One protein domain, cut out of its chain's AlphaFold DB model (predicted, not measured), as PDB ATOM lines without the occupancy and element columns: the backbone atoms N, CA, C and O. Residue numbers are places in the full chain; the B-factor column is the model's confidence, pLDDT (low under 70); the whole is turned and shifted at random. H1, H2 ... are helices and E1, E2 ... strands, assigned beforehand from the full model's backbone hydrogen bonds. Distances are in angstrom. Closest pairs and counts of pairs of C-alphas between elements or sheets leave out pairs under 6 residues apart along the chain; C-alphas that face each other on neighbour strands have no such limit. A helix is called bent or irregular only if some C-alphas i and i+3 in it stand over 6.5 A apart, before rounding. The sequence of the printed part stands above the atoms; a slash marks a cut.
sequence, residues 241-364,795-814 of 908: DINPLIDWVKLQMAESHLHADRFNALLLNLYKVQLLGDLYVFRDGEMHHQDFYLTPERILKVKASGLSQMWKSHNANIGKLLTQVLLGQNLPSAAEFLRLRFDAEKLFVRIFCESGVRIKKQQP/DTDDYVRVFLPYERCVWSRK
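This is residues 241 to 364 and 795 to 814 of the 908 residues of the protein "RMD5 homolog A-like protein" of Babesia ovata (UniProt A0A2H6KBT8). Three helices, H1, H2 and H5, form an up-and-down bundle, each running against the one before it, with H2 touching both of the others. H3 and H4 pack on the last part of H2, and two small two-stranded sheets mark the ends of the long H5: E1 and E2 near its start, E3 and E4 past its end, from where a tail with the short H6 folds back toward H5. The printed part has 144 residues and is mostly helix, with six named helices and four named strands in the order H1 H2 E1 E2 H3 H4 H5 E3 E4 H6; both sheets, E1 - E2 and E3 - E4, are antiparallel. The whole is only just compact, close to loose, with a radius of gyration of the C-alphas of 17.4 A, and elongated, spanning 55 by 34 by 29 A.

H1, residues 243 to 255, and H2, residues 260 to 277, touch as a helical hairpin at a shallow tilt of 8 degrees; their closest C-alphas, of Met 253 and Ala 260, are 6.4 A apart. H2 is the hub, touching four helices. It touches H5, residues 334 to 355, opposite ways at a shallow tilt of 33 degrees, only just short of steep, with the C-alphas of Asn 269 and Ala 344 closest at 5.8 A. H1 and H5 are close but not clearly touching, at 7.4 A between the C-alphas of Gln 252 and Ser 355. E1, residues 280 to 283, and E2, residues 286 to 289, form a hairpin; N 281 and O 288 are within hydrogen-bond range at 3.0 A. The C-alphas of Met 287 and Ala 334 are the closest of E2 and H5, at 5.9 A. H3, residues 296 to 304, only just touches H2, with 3 pairs of C-alphas within 8 A, and H2 does so with residue 275 alone; Leu 275 and Val 302 have the closest C-alphas, 7.3 A apart. H4, residues 311 to 327, touches H2 with residues 321 to 325 alone, the same way at a shallow tilt of 3 degrees; the C-alphas of Leu 276 and Val 325 are closest, at 6.5 A. H3 and H4, a helical hairpin, only just touch, with 3 pairs of C-alphas within 8 A, the closest being those of Ile 299 and Leu 326 at 7.3 A. H4 and H5 are apart. In E3, residues 357 to 360, and E4, residues 799 to 802, N 357 and O 802 are within range at 2.8 A. H6, residues 810 to 813, is close to H5 but not clearly touching, at 7.2 A between the C-alphas of Lys 346 and Trp 811. Every O i to N i+4 pair is within hydrogen-bond range in H2, H3 and H5, against 8 of 9 in H1 and 11 of 13 in H4, while H6 is too short for such a pair.

H1 begins at C-alpha 243 (34.673, -30.471, 54.512) and is 18.5 A long; H2 is 24.9 A, H3 12.2 A and H4 18.8 A. H4 is irregular, with C-alphas 313 and 316 8.8 A apart, and has a kink of 56 degrees near residue 318. H5, the longest helix, runs 31.0 A from C-alpha 334 (46.177, -30.888, 36.134). E1, E2, E3 and E4 have four residues each, and H6 ends at C-alpha 813 (27.180, -24.844, 28.087).

The two C-alphas farthest apart, those of Gln 329 and Pro 364, are 57.7 A apart. Residues 365 to 794 are not printed, and C-alphas 364 and 795 are 16.4 A apart across this cut. Of the links printed whole, none is long. The mean pLDDT of the printed part is 75.3; 29 residues are under 70, among them 282 to 288, 361 to 364, 795 to 798 and 805 to 814.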
ATOM      1  N   ASP A 241      38.245 -26.081  50.124       81.25
ATOM      2  CA  ASP A 241      37.623 -26.360  51.430       81.25
ATOM      3  C   ASP A 241      36.383 -27.251  51.250       81.25
ATOM      4  O   ASP A 241      35.260 -26.793  51.048       81.25
ATOM      5  N   ILE A 242      36.599 -28.566  51.263       84.75
ATOM      6  CA  ILE A 242      35.570 -29.541  50.866       84.75
ATOM      7  C   ILE A 242      34.816 -30.122  52.076       84.75
ATOM      8  O   ILE A 242      33.730 -30.681  51.908       84.75
ATOM      9  N   ASN A 243      35.318 -29.934  53.304       84.69
ATOM     10  CA  ASN A 243      34.673 -30.471  54.512       84.69
ATOM     11  C   ASN A 243      33.219 -29.977  54.679       84.69
ATOM     12  O   ASN A 243      32.341 -30.827  54.844       84.69
ATOM     13  N   PRO A 244      32.893 -28.674  54.515       84.88
ATOM     14  CA  PRO A 244      31.516 -28.198  54.666       84.88
ATOM     15  C   PRO A 244      30.543 -28.792  53.638       84.88
ATOM     16  O   PRO A 244      29.362 -28.955  53.936       84.88
ATOM     17  N   LEU A 245      31.023 -29.149  52.439       85.25
ATOM     18  CA  LEU A 245      30.207 -29.815  51.419       85.25
ATOM     19  C   LEU A 245      30.011 -31.293  51.748       85.25
ATOM     20  O   LEU A 245      28.912 -31.814  51.584       85.25
ATOM     21  N   ILE A 246      31.059 -31.966  52.228       85.31
ATOM     22  CA  ILE A 246      30.997 -33.355  52.691       85.31
ATOM     23  C   ILE A 246      29.995 -33.487  53.845       85.31
ATOM     24  O   ILE A 246      29.176 -34.404  53.835       85.31
ATOM     25  N   ASP A 247      30.009 -32.563  54.804       85.62
ATOM     26  CA  ASP A 247      29.115 -32.607  55.963       85.62
ATOM     27  C   ASP A 247      27.674 -32.208  55.611       85.62
ATOM     28  O   ASP A 247      26.736 -32.874  56.053       85.62
ATOM     29  N   TRP A 248      27.475 -31.237  54.710       86.19
ATOM     30  CA  TRP A 248      26.155 -30.960  54.129       86.19
ATOM     31  C   TRP A 248      25.599 -32.168  53.350       86.19
ATOM     32  O   TRP A 248      24.422 -32.501  53.491       86.19
ATOM     33  N   VAL A 249      26.439 -32.876  52.580       85.31
ATOM     34  CA  VAL A 249      26.047 -34.100  51.854       85.31
ATOM     35  C   VAL A 249      25.673 -35.227  52.818       85.31
ATOM     36  O   VAL A 249      24.663 -35.887  52.587       85.31
ATOM     37  N   LYS A 250      26.425 -35.440  53.910       84.06
ATOM     38  CA  LYS A 250      26.064 -36.419  54.956       84.06
ATOM     39  C   LYS A 250      24.707 -36.086  55.583       84.06
ATOM     40  O   LYS A 250      23.878 -36.979  55.729       84.06
ATOM     41  N   LEU A 251      24.471 -34.813  55.911       83.12
ATOM     42  CA  LEU A 251      23.215 -34.353  56.506       83.12
ATOM     43  C   LEU A 251      22.034 -34.565  55.543       83.12
ATOM     44  O   LEU A 251      21.062 -35.228  55.895       83.12
ATOM     45  N   GLN A 252      22.133 -34.100  54.292       81.88
ATOM     46  CA  GLN A 252      21.055 -34.285  53.310       81.88
ATOM     47  C   GLN A 252      20.874 -35.737  52.838       81.88
ATOM     48  O   GLN A 252      19.778 -36.085  52.400       81.88
ATOM     49  N   MET A 253      21.876 -36.613  52.966       78.62
ATOM     50  CA  MET A 253      21.699 -38.052  52.721       78.62
ATOM     51  C   MET A 253      20.700 -38.685  53.711       78.62
ATOM     52  O   MET A 253      19.993 -39.615  53.333       78.62
ATOM     53  N   ALA A 254      20.605 -38.171  54.943       73.50
ATOM     54  CA  ALA A 254      19.634 -38.631  55.940       73.50
ATOM     55  C   ALA A 254      18.247 -37.969  55.801       73.50
ATOM     56  O   ALA A 254      17.244 -38.576  56.165       73.50
ATOM     57  N   GLU A 255      18.181 -36.737  55.286       71.00
ATOM     58  CA  GLU A 255      16.958 -35.913  55.279       71.00
ATOM     59  C   GLU A 255      16.204 -35.839  53.939       71.00
ATOM     60  O   GLU A 255      15.142 -35.216  53.866       71.00
ATOM     61  N   SER A 256      16.765 -36.365  52.848       72.88
ATOM     62  CA  SER A 256      16.225 -36.153  51.499       72.88
ATOM     63  C   SER A 256      15.597 -37.404  50.882       72.88
ATOM     64  O   SER A 256      15.847 -38.540  51.272       72.88
ATOM     65  N   HIS A 257      14.770 -37.181  49.862       68.44
ATOM     66  CA  HIS A 257      14.037 -38.228  49.148       68.44
ATOM     67  C   HIS A 257      14.838 -38.875  47.997       68.44
ATOM     68  O   HIS A 257      14.287 -39.679  47.242       68.44
ATOM     69  N   LEU A 258      16.105 -38.492  47.799       75.56
ATOM     70  CA  LEU A 258      16.937 -38.951  46.683       75.56
ATOM     71  C   LEU A 258      17.687 -40.243  47.039       75.56
ATOM     72  O   LEU A 258      18.180 -40.406  48.151       75.56
ATOM     73  N   HIS A 259      17.839 -41.150  46.067       74.12
ATOM     74  CA  HIS A 259      18.565 -42.411  46.261       74.12
ATOM     75  C   HIS A 259      20.003 -42.194  46.762       74.12
ATOM     76  O   HIS A 259      20.775 -41.459  46.136       74.12
ATOM     77  N   ALA A 260      20.377 -42.910  47.828       79.00
ATOM     78  CA  ALA A 260      21.683 -42.820  48.484       79.00
ATOM     79  C   ALA A 260      22.871 -42.948  47.513       79.00
ATOM     80  O   ALA A 260      23.843 -42.212  47.643       79.00
ATOM     81  N   ASP A 261      22.774 -43.790  46.479       77.19
ATOM     82  CA  ASP A 261      23.836 -43.971  45.477       77.19
ATOM     83  C   ASP A 261      24.208 -42.690  44.721       77.19
ATOM     84  O   ASP A 261      25.350 -42.525  44.291       77.19
ATOM     85  N   ARG A 262      23.277 -41.739  44.600       81.38
ATOM     86  CA  ARG A 262      23.551 -40.430  43.992       81.38
ATOM     87  C   ARG A 262      24.392 -39.549  44.913       81.38
ATOM     88  O   ARG A 262      25.307 -38.883  44.433       81.38
ATOM     89  N   PHE A 263      24.129 -39.596  46.218       83.12
ATOM     90  CA  PHE A 263      24.988 -38.968  47.220       83.12
ATOM     91  C   PHE A 263      26.329 -39.692  47.341       83.12
ATOM     92  O   PHE A 263      27.343 -39.014  47.408       83.12
ATOM     93  N   ASN A 264      26.372 -41.026  47.274       83.56
ATOM     94  CA  ASN A 264      27.620 -41.800  47.285       83.56
ATOM     95  C   ASN A 264      28.523 -41.436  46.094       83.56
ATOM     96  O   ASN A 264      29.718 -41.209  46.273       83.56
ATOM     97  N   ALA A 265      27.960 -41.289  44.889       84.69
ATOM     98  CA  ALA A 265      28.705 -40.850  43.708       84.69
ATOM     99  C   ALA A 265      29.274 -39.422  43.852       84.69
ATOM    100  O   ALA A 265      30.418 -39.171  43.467       84.69
ATOM    101  N   LEU A 266      28.501 -38.498  44.436       86.38
ATOM    102  CA  LEU A 266      28.959 -37.143  44.756       86.38
ATOM    103  C   LEU A 266      30.044 -37.157  45.837       86.38
ATOM    104  O   LEU A 266      31.117 -36.604  45.629       86.38
ATOM    105  N   LEU A 267      29.791 -37.828  46.957       86.56
ATOM    106  CA  LEU A 267      30.675 -37.937  48.112       86.56
ATOM    107  C   LEU A 267      32.017 -38.585  47.740       86.56
ATOM    108  O   LEU A 267      33.068 -38.106  48.156       86.56
ATOM    109  N   LEU A 268      32.002 -39.613  46.885       86.25
ATOM    110  CA  LEU A 268      33.209 -40.197  46.301       86.25
ATOM    111  C   LEU A 268      33.993 -39.171  45.474       86.25
ATOM    112  O   LEU A 268      35.215 -39.112  45.587       86.25
ATOM    113  N   ASN A 269      33.327 -38.365  44.644       87.62
ATOM    114  CA  ASN A 269      34.005 -37.327  43.867       87.62
ATOM    115  C   ASN A 269      34.538 -36.191  44.758       87.62
ATOM    116  O   ASN A 269      35.667 -35.763  44.543       87.62
ATOM    117  N   LEU A 270      33.806 -35.774  45.797       87.44
ATOM    118  CA  LEU A 270      34.288 -34.807  46.790       87.44
ATOM    119  C   LEU A 270      35.529 -35.333  47.532       87.44
ATOM    120  O   LEU A 270      36.525 -34.619  47.602       87.44
ATOM    121  N   TYR A 271      35.542 -36.594  47.987       86.38
ATOM    122  CA  TYR A 271      36.739 -37.199  48.594       86.38
ATOM    123  C   TYR A 271      37.915 -37.328  47.612       86.38
ATOM    124  O   TYR A 271      39.058 -37.152  48.029       86.38
ATOM    125  N   LYS A 272      37.678 -37.592  46.314       86.44
ATOM    126  CA  LYS A 272      38.760 -37.543  45.311       86.44
ATOM    127  C   LYS A 272      39.347 -36.137  45.213       86.44
ATOM    128  O   LYS A 272      40.560 -36.003  45.290       86.44
ATOM    129  N   VAL A 273      38.517 -35.099  45.062       85.69
ATOM    130  CA  VAL A 273      39.003 -33.709  44.962       85.69
ATOM    131  C   VAL A 273      39.692 -33.280  46.265       85.69
ATOM    132  O   VAL A 273      40.692 -32.579  46.201       85.69
ATOM    133  N   GLN A 274      39.243 -33.754  47.431       86.31
ATOM    134  CA  GLN A 274      39.887 -33.473  48.719       86.31
ATOM    135  C   GLN A 274      41.277 -34.113  48.824       86.31
ATOM    136  O   GLN A 274      42.254 -33.427  49.103       86.31
ATOM    137  N   LEU A 275      41.379 -35.426  48.595       82.88
ATOM    138  CA  LEU A 275      42.628 -36.171  48.786       82.88
ATOM    139  C   LEU A 275      43.646 -35.936  47.659       82.88
ATOM    140  O   LEU A 275      44.844 -36.083  47.883       82.88
ATOM    141  N   LEU A 276      43.185 -35.557  46.463       81.50
ATOM    142  CA  LEU A 276      44.045 -35.119  45.363       81.50
ATOM    143  C   LEU A 276      44.338 -33.612  45.413       81.50
ATOM    144  O   LEU A 276      45.373 -33.197  44.912       81.50
ATOM    145  N   GLY A 277      43.484 -32.786  46.026       79.88
ATOM    146  CA  GLY A 277      43.686 -31.334  46.129       79.88
ATOM    147  C   GLY A 277      44.953 -30.951  46.896       79.88
ATOM    148  O   GLY A 277      45.604 -29.978  46.541       79.88
ATOM    149  N   ASP A 278      45.359 -31.786  47.857       74.62
ATOM    150  CA  ASP A 278      46.653 -31.727  48.550       74.62
ATOM    151  C   ASP A 278      47.883 -31.879  47.616       74.62
ATOM    152  O   ASP A 278      49.004 -31.751  48.102       74.62
ATOM    153  N   LEU A 279      47.719 -32.234  46.331       74.00
ATOM    154  CA  LEU A 279      48.802 -32.507  45.365       74.00
ATOM    155  C   LEU A 279      48.893 -31.492  44.211       74.00
ATOM    156  O   LEU A 279      49.902 -31.481  43.507       74.00
ATOM    157  N   TYR A 280      47.881 -30.639  44.014       75.81
ATOM    158  CA  TYR A 280      47.870 -29.622  42.953       75.81
ATOM    159  C   TYR A 280      47.862 -28.231  43.576       75.81
ATOM    160  O   TYR A 280      46.858 -27.792  44.141       75.81
ATOM    161  N   VAL A 281      48.980 -27.524  43.445       72.19
ATOM    162  CA  VAL A 281      49.157 -26.170  43.973       72.19
ATOM    163  C   VAL A 281      49.044 -25.185  42.815       72.19
ATOM    164  O   VAL A 281      49.737 -25.323  41.808       72.19
ATOM    165  N   PHE A 282      48.184 -24.176  42.953       66.12
ATOM    166  CA  PHE A 282      48.194 -23.045  42.028       66.12
ATOM    167  C   PHE A 282      49.469 -22.223  42.236       66.12
ATOM    168  O   PHE A 282      49.732 -21.759  43.348       66.12
ATOM    169  N   ARG A 283      50.237 -22.027  41.165       59.50
ATOM    170  CA  ARG A 283      51.331 -21.050  41.070       59.50
ATOM    171  C   ARG A 283      51.220 -20.361  39.717       59.50
ATOM    172  O   ARG A 283      50.836 -21.001  38.748       59.50
ATOM    173  N   ASP A 284      51.483 -19.061  39.682       47.91
ATOM    174  CA  ASP A 284      51.679 -18.292  38.444       47.91
ATOM    175  C   ASP A 284      50.524 -18.388  37.413       47.91
ATOM    176  O   ASP A 284      50.697 -18.166  36.220       47.91
ATOM    177  N   GLY A 285      49.309 -18.687  37.895       57.12
ATOM    178  CA  GLY A 285      48.087 -18.857  37.099       57.12
ATOM    179  C   GLY A 285      47.747 -20.304  36.717       57.12
ATOM    180  O   GLY A 285      46.583 -20.588  36.425       57.12
ATOM    181  N   GLU A 286      48.698 -21.237  36.793       59.84
ATOM    182  CA  GLU A 286      48.512 -22.646  36.428       59.84
ATOM    183  C   GLU A 286      48.460 -23.575  37.658       59.84
ATOM    184  O   GLU A 286      48.902 -23.238  38.760       59.84
ATOM    185  N   MET A 287      47.881 -24.773  37.499       66.69
ATOM    186  CA  MET A 287      47.932 -25.812  38.536       66.69
ATOM    187  C   MET A 287      49.166 -26.686  38.334       66.69
ATOM    188  O   MET A 287      49.167 -27.590  37.497       66.69
ATOM    189  N   HIS A 288      50.187 -26.458  39.152       65.31
ATOM    190  CA  HIS A 288      51.385 -27.281  39.162       65.31
ATOM    191  C   HIS A 288      51.206 -28.503  40.063       65.31
ATOM    192  O   HIS A 288      50.620 -28.446  41.147       65.31
ATOM    193  N   HIS A 289      51.746 -29.624  39.598       70.69
ATOM    194  CA  HIS A 289      51.861 -30.844  40.378       70.69
ATOM    195  C   HIS A 289      52.954 -30.668  41.443       70.69
ATOM    196  O   HIS A 289      54.096 -30.371  41.102       70.69
ATOM    197  N   GLN A 290      52.626 -30.856  42.722       69.62
ATOM    198  CA  GLN A 290      53.607 -30.804  43.808       69.62
ATOM    199  C   GLN A 290      54.333 -32.148  43.957       69.62
ATOM    200  O   GLN A 290      53.715 -33.205  43.823       69.62
ATOM    201  N   ASP A 291      55.631 -32.123  44.266       66.50
ATOM    202  CA  ASP A 291      56.439 -33.333  44.448       66.50
ATOM    203  C   ASP A 291      55.811 -34.321  45.448       66.50
ATOM    204  O   ASP A 291      55.355 -33.962  46.542       66.50
ATOM    205  N   PHE A 292      55.749 -35.595  45.050       69.62
ATOM    206  CA  PHE A 292      55.032 -36.608  45.814       69.62
ATOM    207  C   PHE A 292      55.860 -37.115  47.001       69.62
ATOM    208  O   PHE A 292      56.735 -37.967  46.858       69.62
ATOM    209  N   TYR A 293      55.491 -36.661  48.199       71.44
ATOM    210  CA  TYR A 293      55.942 -37.238  49.464       71.44
ATOM    211  C   TYR A 293      54.762 -37.838  50.244       71.44
ATOM    212  O   TYR A 293      53.714 -37.206  50.421       71.44
ATOM    213  N   LEU A 294      54.926 -39.071  50.730       76.44
ATOM    214  CA  LEU A 294      53.930 -39.752  51.558       76.44
ATOM    215  C   LEU A 294      54.040 -39.269  53.011       76.44
ATOM    216  O   LEU A 294      54.821 -39.801  53.796       76.44
ATOM    217  N   THR A 295      53.255 -38.256  53.376       76.00
ATOM    218  CA  THR A 295      53.191 -37.765  54.760       76.00
ATOM    219  C   THR A 295      52.253 -38.630  55.616       76.00
ATOM    220  O   THR A 295      51.231 -39.117  55.116       76.00
ATOM    221  N   PRO A 296      52.524 -38.795  56.928       75.94
ATOM    222  CA  PRO A 296      51.602 -39.485  57.835       75.94
ATOM    223  C   PRO A 296      50.241 -38.774  57.923       75.94
ATOM    224  O   PRO A 296      49.214 -39.419  58.115       75.94
ATOM    225  N   GLU A 297      50.202 -37.459  57.696       77.38
ATOM    226  CA  GLU A 297      48.968 -36.674  57.617       77.38
ATOM    227  C   GLU A 297      48.067 -37.099  56.452       77.38
ATOM    228  O   GLU A 297      46.862 -37.248  56.649       77.38
ATOM    229  N   ARG A 298      48.620 -37.366  55.256       75.50
ATOM    230  CA  ARG A 298      47.841 -37.894  54.118       75.50
ATOM    231  C   ARG A 298      47.252 -39.269  54.442       75.50
ATOM    232  O   ARG A 298      46.085 -39.521  54.145       75.50
ATOM    233  N   ILE A 299      48.011 -40.125  55.131       78.69
ATOM    234  CA  ILE A 299      47.531 -41.429  55.620       78.69
ATOM    235  C   ILE A 299      46.373 -41.248  56.623       78.69
ATOM    236  O   ILE A 299      45.354 -41.938  56.523       78.69
ATOM    237  N   LEU A 300      46.478 -40.289  57.548       81.44
ATOM    238  CA  LEU A 300      45.414 -39.964  58.503       81.44
ATOM    239  C   LEU A 300      44.177 -39.352  57.824       81.44
ATOM    240  O   LEU A 300      43.068 -39.776  58.142       81.44
ATOM    241  N   LYS A 301      44.330 -38.447  56.844       79.88
ATOM    242  CA  LYS A 301      43.219 -37.923  56.020       79.88
ATOM    243  C   LYS A 301      42.488 -39.053  55.285       79.88
ATOM    244  O   LYS A 301      41.260 -39.112  55.318       79.88
ATOM    245  N   VAL A 302      43.223 -39.994  54.684       81.69
ATOM    246  CA  VAL A 302      42.643 -41.190  54.045       81.69
ATOM    247  C   VAL A 302      41.875 -42.045  55.058       81.69
ATOM    248  O   VAL A 302      40.743 -42.437  54.774       81.69
ATOM    249  N   LYS A 303      42.433 -42.301  56.249       79.50
ATOM    250  CA  LYS A 303      41.770 -43.099  57.296       79.50
ATOM    251  C   LYS A 303      40.548 -42.403  57.920       79.50
ATOM    252  O   LYS A 303      39.594 -43.086  58.280       79.50
ATOM    253  N   ALA A 304      40.558 -41.075  58.025       79.31
ATOM    254  CA  ALA A 304      39.431 -40.277  58.510       79.31
ATOM    255  C   ALA A 304      38.304 -40.116  57.468       79.31
ATOM    256  O   ALA A 304      37.171 -39.796  57.826       79.31
ATOM    257  N   SER A 305      38.593 -40.343  56.182       78.31
ATOM    258  CA  SER A 305      37.594 -40.262  55.113       78.31
ATOM    259  C   SER A 305      36.550 -41.388  55.192       78.31
ATOM    260  O   SER A 305      36.848 -42.538  55.520       78.31
ATOM    261  N   GLY A 306      35.313 -41.096  54.782       77.88
ATOM    262  CA  GLY A 306      34.229 -42.086  54.693       77.88
ATOM    263  C   GLY A 306      34.384 -43.130  53.573       77.88
ATOM    264  O   GLY A 306      33.436 -43.864  53.295       77.88
ATOM    265  N   LEU A 307      35.543 -43.217  52.908       81.44
ATOM    266  CA  LEU A 307      35.778 -44.141  51.791       81.44
ATOM    267  C   LEU A 307      35.589 -45.616  52.184       81.44
ATOM    268  O   LEU A 307      35.097 -46.406  51.380       81.44
ATOM    269  N   SER A 308      35.907 -45.986  53.428       78.88
ATOM    270  CA  SER A 308      35.716 -47.347  53.952       78.88
ATOM    271  C   SER A 308      34.250 -47.804  53.926       78.88
ATOM    272  O   SER A 308      33.975 -48.972  53.647       78.88
ATOM    273  N   GLN A 309      33.300 -46.886  54.131       78.94
ATOM    274  CA  GLN A 309      31.859 -47.164  54.087       78.94
ATOM    275  C   GLN A 309      31.383 -47.438  52.648       78.94
ATOM    276  O   GLN A 309      30.557 -48.320  52.420       78.94
ATOM    277  N   MET A 310      31.965 -46.743  51.664       78.19
ATOM    278  CA  MET A 310      31.664 -46.900  50.233       78.19
ATOM    279  C   MET A 310      32.481 -48.009  49.541       78.19
ATOM    280  O   MET A 310      32.315 -48.244  48.342       78.19
ATOM    281  N   TRP A 311      33.346 -48.728  50.269       80.56
ATOM    282  CA  TRP A 311      34.206 -49.769  49.692       80.56
ATOM    283  C   TRP A 311      33.412 -50.859  48.956       80.56
ATOM    284  O   TRP A 311      33.822 -51.300  47.885       80.56
ATOM    285  N   LYS A 312      32.241 -51.252  49.481       78.88
ATOM    286  CA  LYS A 312      31.394 -52.308  48.893       78.88
ATOM    287  C   LYS A 312      30.877 -51.972  47.485       78.88
ATOM    288  O   LYS A 312      30.754 -52.879  46.671       78.88
ATOM    289  N   SER A 313      30.569 -50.704  47.200       74.81
ATOM    290  CA  SER A 313      29.967 -50.264  45.929       74.81
ATOM    291  C   SER A 313      30.973 -49.659  44.947       74.81
ATOM    292  O   SER A 313      30.712 -49.623  43.743       74.81
ATOM    293  N   HIS A 314      32.118 -49.163  45.433       80.12
ATOM    294  CA  HIS A 314      33.056 -48.368  44.633       80.12
ATOM    295  C   HIS A 314      34.528 -48.825  44.731       80.12
ATOM    296  O   HIS A 314      35.422 -48.063  44.357       80.12
ATOM    297  N   ASN A 315      34.787 -50.063  45.176       84.31
ATOM    298  CA  ASN A 315      36.123 -50.663  45.354       84.31
ATOM    299  C   ASN A 315      37.163 -50.295  44.273       84.31
ATOM    300  O   ASN A 315      38.253 -49.852  44.616       84.31
ATOM    301  N   ALA A 316      36.845 -50.409  42.980       85.31
ATOM    302  CA  ALA A 316      37.781 -50.123  41.890       85.31
ATOM    303  C   ALA A 316      38.147 -48.629  41.776       85.31
ATOM    304  O   ALA A 316      39.286 -48.290  41.456       85.31
ATOM    305  N   ASN A 317      37.206 -47.727  42.068       83.00
ATOM    306  CA  ASN A 317      37.455 -46.283  42.070       83.00
ATOM    307  C   ASN A 317      38.234 -45.847  43.314       83.00
ATOM    308  O   ASN A 317      39.085 -44.964  43.224       83.00
ATOM    309  N   ILE A 318      37.958 -46.469  44.463       84.69
ATOM    310  CA  ILE A 318      38.648 -46.172  45.721       84.69
ATOM    311  C   ILE A 318      40.062 -46.765  45.693       84.69
ATOM    312  O   ILE A 318      41.007 -46.075  46.050       84.69
ATOM    313  N   GLY A 319      40.247 -47.977  45.161       83.50
ATOM    314  CA  GLY A 319      41.565 -48.569  44.918       83.50
ATOM    315  C   GLY A 319      42.450 -47.689  44.029       83.50
ATOM    316  O   GLY A 319      43.586 -47.408  44.403       83.50
ATOM    317  N   LYS A 320      41.910 -47.166  42.915       86.06
ATOM    318  CA  LYS A 320      42.613 -46.185  42.064       86.06
ATOM    319  C   LYS A 320      43.003 -44.918  42.833       86.06
ATOM    320  O   LYS A 320      44.165 -44.518  42.786       86.06
ATOM    321  N   LEU A 321      42.065 -44.337  43.587       83.94
ATOM    322  CA  LEU A 321      42.324 -43.157  44.419       83.94
ATOM    323  C   LEU A 321      43.420 -43.421  45.465       83.94
ATOM    324  O   LEU A 321      44.270 -42.567  45.681       83.94
ATOM    325  N   LEU A 322      43.457 -44.609  46.071       83.81
ATOM    326  CA  LEU A 322      44.500 -44.986  47.030       83.81
ATOM    327  C   LEU A 322      45.865 -45.171  46.360       83.81
ATOM    328  O   LEU A 322      46.858 -44.703  46.906       83.81
ATOM    329  N   THR A 323      45.941 -45.775  45.169       83.56
ATOM    330  CA  THR A 323      47.213 -45.846  44.421       83.56
ATOM    331  C   THR A 323      47.727 -44.465  44.003       83.56
ATOM    332  O   THR A 323      48.933 -44.230  44.025       83.56
ATOM    333  N   GLN A 324      46.825 -43.526  43.713       83.38
ATOM    334  CA  GLN A 324      47.171 -42.135  43.421       83.38
ATOM    335  C   GLN A 324      47.665 -41.403  44.682       83.38
ATOM    336  O   GLN A 324      48.765 -40.863  44.692       83.38
ATOM    337  N   VAL A 325      46.897 -41.440  45.774       81.56
ATOM    338  CA  VAL A 325      47.146 -40.646  46.996       81.56
ATOM    339  C   VAL A 325      48.248 -41.227  47.894       81.56
ATOM    340  O   VAL A 325      48.942 -40.464  48.561       81.56
ATOM    341  N   LEU A 326      48.427 -42.554  47.935       81.00
ATOM    342  CA  LEU A 326      49.391 -43.216  48.831       81.00
ATOM    343  C   LEU A 326      50.681 -43.680  48.141       81.00
ATOM    344  O   LEU A 326      51.690 -43.840  48.822       81.00
ATOM    345  N   LEU A 327      50.672 -43.908  46.822       77.81
ATOM    346  CA  LEU A 327      51.856 -44.362  46.071       77.81
ATOM    347  C   LEU A 327      52.347 -43.350  45.027       77.81
ATOM    348  O   LEU A 327      53.391 -43.582  44.422       77.81
ATOM    349  N   GLY A 328      51.596 -42.275  44.773       71.88
ATOM    350  CA  GLY A 328      51.903 -41.294  43.730       71.88
ATOM    351  C   GLY A 328      51.774 -41.834  42.300       71.88
ATOM    352  O   GLY A 328      52.283 -41.232  41.359       71.88
ATOM    353  N   GLN A 329      51.128 -42.990  42.112       72.94
ATOM    354  CA  GLN A 329      51.103 -43.696  40.831       72.94
ATOM    355  C   GLN A 329      49.865 -43.338  40.010       72.94
ATOM    356  O   GLN A 329      48.742 -43.373  40.515       72.94
ATOM    357  N   ASN A 330      50.065 -43.079  38.712       72.38
ATOM    358  CA  ASN A 330      49.009 -42.695  37.767       72.38
ATOM    359  C   ASN A 330      48.202 -41.474  38.248       72.38
ATOM    360  O   ASN A 330      46.970 -41.456  38.160       72.38
ATOM    361  N   LEU A 331      48.895 -40.479  38.812       78.56
ATOM    362  CA  LEU A 331      48.301 -39.199  39.183       78.56
ATOM    363  C   LEU A 331      47.703 -38.522  37.934       78.56
ATOM    364  O   LEU A 331      48.323 -38.575  36.871       78.56
ATOM    365  N   PRO A 332      46.484 -37.955  38.023       79.94
ATOM    366  CA  PRO A 332      45.853 -37.300  36.882       79.94
ATOM    367  C   PRO A 332      46.650 -36.069  36.441       79.94
ATOM    368  O   PRO A 332      47.323 -35.421  37.239       79.94
ATOM    369  N   SER A 333      46.528 -35.689  35.174       81.31
ATOM    370  CA  SER A 333      46.999 -34.373  34.738       81.31
ATOM    371  C   SER A 333      46.237 -33.251  35.459       81.31
ATOM    372  O   SER A 333      45.085 -33.420  35.874       81.31
ATOM    373  N   ALA A 334      46.837 -32.062  35.557       79.62
ATOM    374  CA  ALA A 334      46.177 -30.888  36.134       79.62
ATOM    375  C   ALA A 334      44.825 -30.579  35.449       79.62
ATOM    376  O   ALA A 334      43.842 -30.250  36.114       79.62
ATOM    377  N   ALA A 335      44.740 -30.779  34.128       80.31
ATOM    378  CA  ALA A 335      43.503 -30.648  33.359       80.31
ATOM    379  C   ALA A 335      42.439 -31.697  33.745       80.31
ATOM    380  O   ALA A 335      41.254 -31.371  33.837       80.31
ATOM    381  N   GLU A 336      42.832 -32.944  34.016       84.50
ATOM    382  CA  GLU A 336      41.924 -33.990  34.504       84.50
ATOM    383  C   GLU A 336      41.473 -33.749  35.950       84.50
ATOM    384  O   GLU A 336      40.310 -34.006  36.265       84.50
ATOM    385  N   PHE A 337      42.336 -33.207  36.817       85.06
ATOM    386  CA  PHE A 337      41.946 -32.792  38.169       85.06
ATOM    387  C   PHE A 337      40.954 -31.615  38.138       85.06
ATOM    388  O   PHE A 337      39.911 -31.670  38.794       85.06
ATOM    389  N   LEU A 338      41.211 -30.589  37.320       82.75
ATOM    390  CA  LEU A 338      40.277 -29.476  37.111       82.75
ATOM    391  C   LEU A 338      38.936 -29.957  36.535       82.75
ATOM    392  O   LEU A 338      37.877 -29.530  37.000       82.75
ATOM    393  N   ARG A 339      38.961 -30.902  35.586       86.31
ATOM    394  CA  ARG A 339      37.754 -31.553  35.056       86.31
ATOM    395  C   ARG A 339      37.006 -32.343  36.129       86.31
ATOM    396  O   ARG A 339      35.793 -32.204  36.228       86.31
ATOM    397  N   LEU A 340      37.702 -33.120  36.959       86.69
ATOM    398  CA  LEU A 340      37.110 -33.838  38.091       86.69
ATOM    399  C   LEU A 340      36.439 -32.870  39.080       86.69
ATOM    400  O   LEU A 340      35.335 -33.154  39.547       86.69
ATOM    401  N   ARG A 341      37.065 -31.721  39.370       86.31
ATOM    402  CA  ARG A 341      36.479 -30.676  40.224       86.31
ATOM    403  C   ARG A 341      35.241 -30.045  39.584       86.31
ATOM    404  O   ARG A 341      34.248 -29.852  40.278       86.31
ATOM    405  N   PHE A 342      35.252 -29.807  38.272       85.44
ATOM    406  CA  PHE A 342      34.086 -29.322  37.526       85.44
ATOM    407  C   PHE A 342      32.938 -30.349  37.462       85.44
ATOM    408  O   PHE A 342      31.778 -29.990  37.655       85.44
ATOM    409  N   ASP A 343      33.236 -31.632  37.248       87.00
ATOM    410  CA  ASP A 343      32.234 -32.704  37.260       87.00
ATOM    411  C   ASP A 343      31.655 -32.914  38.677       87.00
ATOM    412  O   ASP A 343      30.461 -33.192  38.821       87.00
ATOM    413  N   ALA A 344      32.455 -32.706  39.732       87.50
ATOM    414  CA  ALA A 344      31.985 -32.658  41.119       87.50
ATOM    415  C   ALA A 344      31.088 -31.433  41.386       87.50
ATOM    416  O   ALA A 344      30.002 -31.601  41.936       87.50
ATOM    417  N   GLU A 345      31.482 -30.234  40.941       88.69
ATOM    418  CA  GLU A 345      30.677 -29.003  41.006       88.69
ATOM    419  C   GLU A 345      29.323 -29.188  40.303       88.69
ATOM    420  O   GLU A 345      28.266 -28.969  40.895       88.69
ATOM    421  N   LYS A 346      29.325 -29.702  39.070       87.75
ATOM    422  CA  LYS A 346      28.107 -29.956  38.290       87.75
ATOM    423  C   LYS A 346      27.180 -30.985  38.947       87.75
ATOM    424  O   LYS A 346      25.957 -30.829  38.901       87.75
ATOM    425  N   LEU A 347      27.740 -32.034  39.551       86.88
ATOM    426  CA  LEU A 347      26.973 -33.042  40.285       86.88
ATOM    427  C   LEU A 347      26.434 -32.492  41.617       86.88
ATOM    428  O   LEU A 347      25.298 -32.807  41.974       86.88
ATOM    429  N   PHE A 348      27.203 -31.636  42.298       88.38
ATOM    430  CA  PHE A 348      26.794 -30.938  43.516       88.38
ATOM    431  C   PHE A 348      25.600 -30.014  43.255       88.38
ATOM    432  O   PHE A 348      24.548 -30.240  43.845       88.38
ATOM    433  N   VAL A 349      25.706 -29.061  42.314       87.00
ATOM    434  CA  VAL A 349      24.600 -28.141  41.957       87.00
ATOM    435  C   VAL A 349      23.334 -28.927  41.618       87.00
ATOM    436  O   VAL A 349      22.248 -28.607  42.097       87.00
ATOM    437  N   ARG A 350      23.468 -29.997  40.825       85.81
ATOM    438  CA  ARG A 350      22.333 -30.843  40.447       85.81
ATOM    439  C   ARG A 350      21.660 -31.490  41.660       85.81
ATOM    440  O   ARG A 350      20.435 -31.489  41.738       85.81
ATOM    441  N   ILE A 351      22.433 -32.076  42.573       85.12
ATOM    442  CA  ILE A 351      21.888 -32.737  43.765       85.12
ATOM    443  C   ILE A 351      21.301 -31.710  44.736       85.12
ATOM    444  O   ILE A 351      20.215 -31.950  45.242       85.12
ATOM    445  N   PHE A 352      21.940 -30.554  44.910       86.19
ATOM    446  CA  PHE A 352      21.474 -29.442  45.743       86.19
ATOM    447  C   PHE A 352      20.111 -28.896  45.293       86.19
ATOM    448  O   PHE A 352      19.200 -28.731  46.104       86.19
ATOM    449  N   CYS A 353      19.925 -28.669  43.988       83.94
ATOM    450  CA  CYS A 353      18.632 -28.236  43.460       83.94
ATOM    451  C   CYS A 353      17.551 -29.331  43.564       83.94
ATOM    452  O   CYS A 353      16.400 -29.012  43.856       83.94
ATOM    453  N   GLU A 354      17.905 -30.607  43.349       81.88
ATOM    454  CA  GLU A 354      16.959 -31.733  43.419       81.88
ATOM    455  C   GLU A 354      16.606 -32.156  44.868       81.88
ATOM    456  O   GLU A 354      15.484 -32.595  45.108       81.88
ATOM    457  N   SER A 355      17.505 -32.012  45.852       79.44
ATOM    458  CA  SER A 355      17.229 -32.316  47.271       79.44
ATOM    459  C   SER A 355      16.427 -31.222  47.976       79.44
ATOM    460  O   SER A 355      15.765 -31.483  48.986       79.44
ATOM    461  N   GLY A 356      16.528 -29.991  47.469       77.12
ATOM    462  CA  GLY A 356      16.113 -28.784  48.170       77.12
ATOM    463  C   GLY A 356      17.014 -28.452  49.364       77.12
ATOM    464  O   GLY A 356      17.829 -29.267  49.806       77.12
ATOM    465  N   VAL A 357      16.841 -27.241  49.891       79.62
ATOM    466  CA  VAL A 357      17.621 -26.651  50.987       79.62
ATOM    467  C   VAL A 357      16.675 -26.294  52.130       79.62
ATOM    468  O   VAL A 357      15.685 -25.603  51.899       79.62
ATOM    469  N   ARG A 358      16.964 -26.731  53.360       75.38
ATOM    470  CA  ARG A 358      16.262 -26.237  54.558       75.38
ATOM    471  C   ARG A 358      16.774 -24.840  54.905       75.38
ATOM    472  O   ARG A 358      17.976 -24.651  55.062       75.38
ATOM    473  N   ILE A 359      15.866 -23.873  55.019       75.69
ATOM    474  CA  ILE A 359      16.170 -22.475  55.345       75.69
ATOM    475  C   ILE A 359      15.356 -22.071  56.565       75.69
ATOM    476  O   ILE A 359      14.147 -22.303  56.614       75.69
ATOM    477  N   LYS A 360      16.043 -21.484  57.552       75.44
ATOM    478  CA  LYS A 360      15.443 -21.011  58.800       75.44
ATOM    479  C   LYS A 360      14.387 -19.957  58.471       75.44
ATOM    480  O   LYS A 360      14.651 -18.976  57.774       75.44
ATOM    481  N   LYS A 361      13.176 -20.189  58.948       65.31
ATOM    482  CA  LYS A 361      12.064 -19.252  58.916       65.31
ATOM    483  C   LYS A 361      12.279 -18.271  60.058       65.31
ATOM    484  O   LYS A 361      12.387 -18.689  61.209       65.31
ATOM    485  N   GLN A 362      12.368 -16.977  59.764       50.69
ATOM    486  CA  GLN A 362      12.346 -15.987  60.834       50.69
ATOM    487  C   GLN A 362      10.991 -16.069  61.541       50.69
ATOM    488  O   GLN A 362       9.935 -16.021  60.903       50.69
ATOM    489  N   GLN A 363      11.016 -16.211  62.865       37.62
ATOM    490  CA  GLN A 363       9.815 -16.021  63.666       37.62
ATOM    491  C   GLN A 363       9.454 -14.528  63.594       37.62
ATOM    492  O   GLN A 363      10.338 -13.692  63.795       37.62
ATOM    493  N   PRO A 364       8.198 -14.160  63.280       36.62
ATOM    494  CA  PRO A 364       7.814 -12.758  63.230       36.62
ATOM    495  C   PRO A 364       7.961 -12.166  64.630       36.62
ATOM    496  O   PRO A 364       7.335 -12.650  65.575       36.62
ATOM    497  N   ASP A 795       7.965 -29.303  56.484       44.91
ATOM    498  CA  ASP A 795       8.095 -28.065  57.248       44.91
ATOM    499  C   ASP A 795       8.023 -28.440  58.739       44.91
ATOM    500  O   ASP A 795       6.989 -28.905  59.230       44.91
ATOM    501  N   THR A 796       9.133 -28.282  59.455       50.53
ATOM    502  CA  THR A 796       9.112 -28.071  60.907       50.53
ATOM    503  C   THR A 796       8.932 -26.573  61.147       50.53
ATOM    504  O   THR A 796       9.317 -25.774  60.295       50.53
ATOM    505  N   ASP A 797       8.332 -26.158  62.267       56.22
ATOM    506  CA  ASP A 797       7.813 -24.783  62.405       56.22
ATOM    507  C   ASP A 797       8.843 -23.662  62.147       56.22
ATOM    508  O   ASP A 797       8.459 -22.597  61.652       56.22
ATOM    509  N   ASP A 798      10.131 -23.938  62.394       69.31
ATOM    510  CA  ASP A 798      11.277 -23.042  62.188       69.31
ATOM    511  C   ASP A 798      12.012 -23.193  60.832       69.31
ATOM    512  O   ASP A 798      12.940 -22.426  60.579       69.31
ATOM    513  N   TYR A 799      11.665 -24.141  59.946       70.38
ATOM    514  CA  TYR A 799      12.411 -24.394  58.694       70.38
ATOM    515  C   TYR A 799      11.526 -24.729  57.486       70.38
ATOM    516  O   TYR A 799      10.739 -25.669  57.517       70.38
ATOM    517  N   VAL A 800      11.759 -24.029  56.370       74.12
ATOM    518  CA  VAL A 800      11.117 -24.276  55.064       74.12
ATOM    519  C   VAL A 800      12.099 -24.980  54.124       74.12
ATOM    520  O   VAL A 800      13.247 -24.543  54.003       74.12
ATOM    521  N   ARG A 801      11.678 -26.044  53.418       78.19
ATOM    522  CA  ARG A 801      12.508 -26.693  52.376       78.19
ATOM    523  C   ARG A 801      12.272 -26.052  51.000       78.19
ATOM    524  O   ARG A 801      11.261 -26.294  50.349       78.19
ATOM    525  N   VAL A 802      13.241 -25.270  50.528       77.44
ATOM    526  CA  VAL A 802      13.210 -24.590  49.222       77.44
ATOM    527  C   VAL A 802      13.823 -25.474  48.136       77.44
ATOM    528  O   VAL A 802      14.986 -25.860  48.229       77.44
ATOM    529  N   PHE A 803      13.070 -25.748  47.070       79.38
ATOM    530  CA  PHE A 803      13.572 -26.403  45.857       79.38
ATOM    531  C   PHE A 803      13.933 -25.360  44.796       79.38
ATOM    532  O   PHE A 803      13.155 -24.443  44.532       79.38
ATOM    533  N   LEU A 804      15.108 -25.501  44.174       78.75
ATOM    534  CA  LEU A 804      15.592 -24.574  43.147       78.75
ATOM    535  C   LEU A 804      15.327 -25.126  41.734       78.75
ATOM    536  O   LEU A 804      15.610 -26.301  41.484       78.75
ATOM    537  N   PRO A 805      14.831 -24.313  40.781       68.31
ATOM    538  CA  PRO A 805      14.546 -24.775  39.424       68.31
ATOM    539  C   PRO A 805      15.841 -25.106  38.665       68.31
ATOM    540  O   PRO A 805      16.592 -24.224  38.252       68.31
ATOM    541  N   TYR A 806      16.114 -26.397  38.461       52.56
ATOM    542  CA  TYR A 806      17.327 -26.860  37.782       52.56
ATOM    543  C   TYR A 806      17.157 -26.942  36.257       52.56
ATOM    544  O   TYR A 806      16.920 -28.013  35.684       52.56
ATOM    545  N   GLU A 807      17.340 -25.818  35.560       50.50
ATOM    546  CA  GLU A 807      17.499 -25.854  34.107       50.50
ATOM    547  C   GLU A 807      18.864 -26.433  33.701       50.50
ATOM    548  O   GLU A 807      19.919 -25.814  33.858       50.50
ATOM    549  N   ARG A 808      18.836 -27.615  33.066       36.41
ATOM    550  CA  ARG A 808      20.022 -28.335  32.552       36.41
ATOM    551  C   ARG A 808      20.875 -27.521  31.560       36.41
ATOM    552  O   ARG A 808      22.014 -27.908  31.277       36.41
ATOM    553  N   CYS A 809      20.328 -26.431  31.019       32.91
ATOM    554  CA  CYS A 809      20.890 -25.627  29.937       32.91
ATOM    555  C   CYS A 809      22.053 -24.712  30.350       32.91
ATOM    556  O   CYS A 809      23.000 -24.600  29.575       32.91
ATOM    557  N   VAL A 810      22.007 -24.073  31.526       40.91
ATOM    558  CA  VAL A 810      22.953 -22.991  31.874       40.91
ATOM    559  C   VAL A 810      24.334 -23.546  32.239       40.91
ATOM    560  O   VAL A 810      25.328 -23.246  31.579       40.91
ATOM    561  N   TRP A 811      24.396 -24.441  33.228       38.88
ATOM    562  CA  TRP A 811      25.653 -25.004  33.744       38.88
ATOM    563  C   TRP A 811      26.343 -25.987  32.784       38.88
ATOM    564  O   TRP A 811      27.526 -26.277  32.933       38.88
ATOM    565  N   SER A 812      25.636 -26.497  31.769       32.84
ATOM    566  CA  SER A 812      26.215 -27.442  30.800       32.84
ATOM    567  C   SER A 812      26.928 -26.787  29.613       32.84
ATOM    568  O   SER A 812      27.663 -27.491  28.930       32.84
ATOM    569  N   ARG A 813      26.713 -25.490  29.335       33.69
ATOM    570  CA  ARG A 813      27.180 -24.844  28.087       33.69
ATOM    571  C   ARG A 813      28.504 -24.083  28.197       33.69
ATOM    572  O   ARG A 813      29.119 -23.838  27.166       33.69
ATOM    573  N   LYS A 814      28.962 -23.710  29.400       36.25
ATOM    574  CA  LYS A 814      30.146 -22.839  29.555       36.25
ATOM    575  C   LYS A 814      31.493 -23.494  29.207       36.25
ATOM    576  O   LYS A 814      32.418 -22.759  28.890       36.25
TER     577      LYS A 814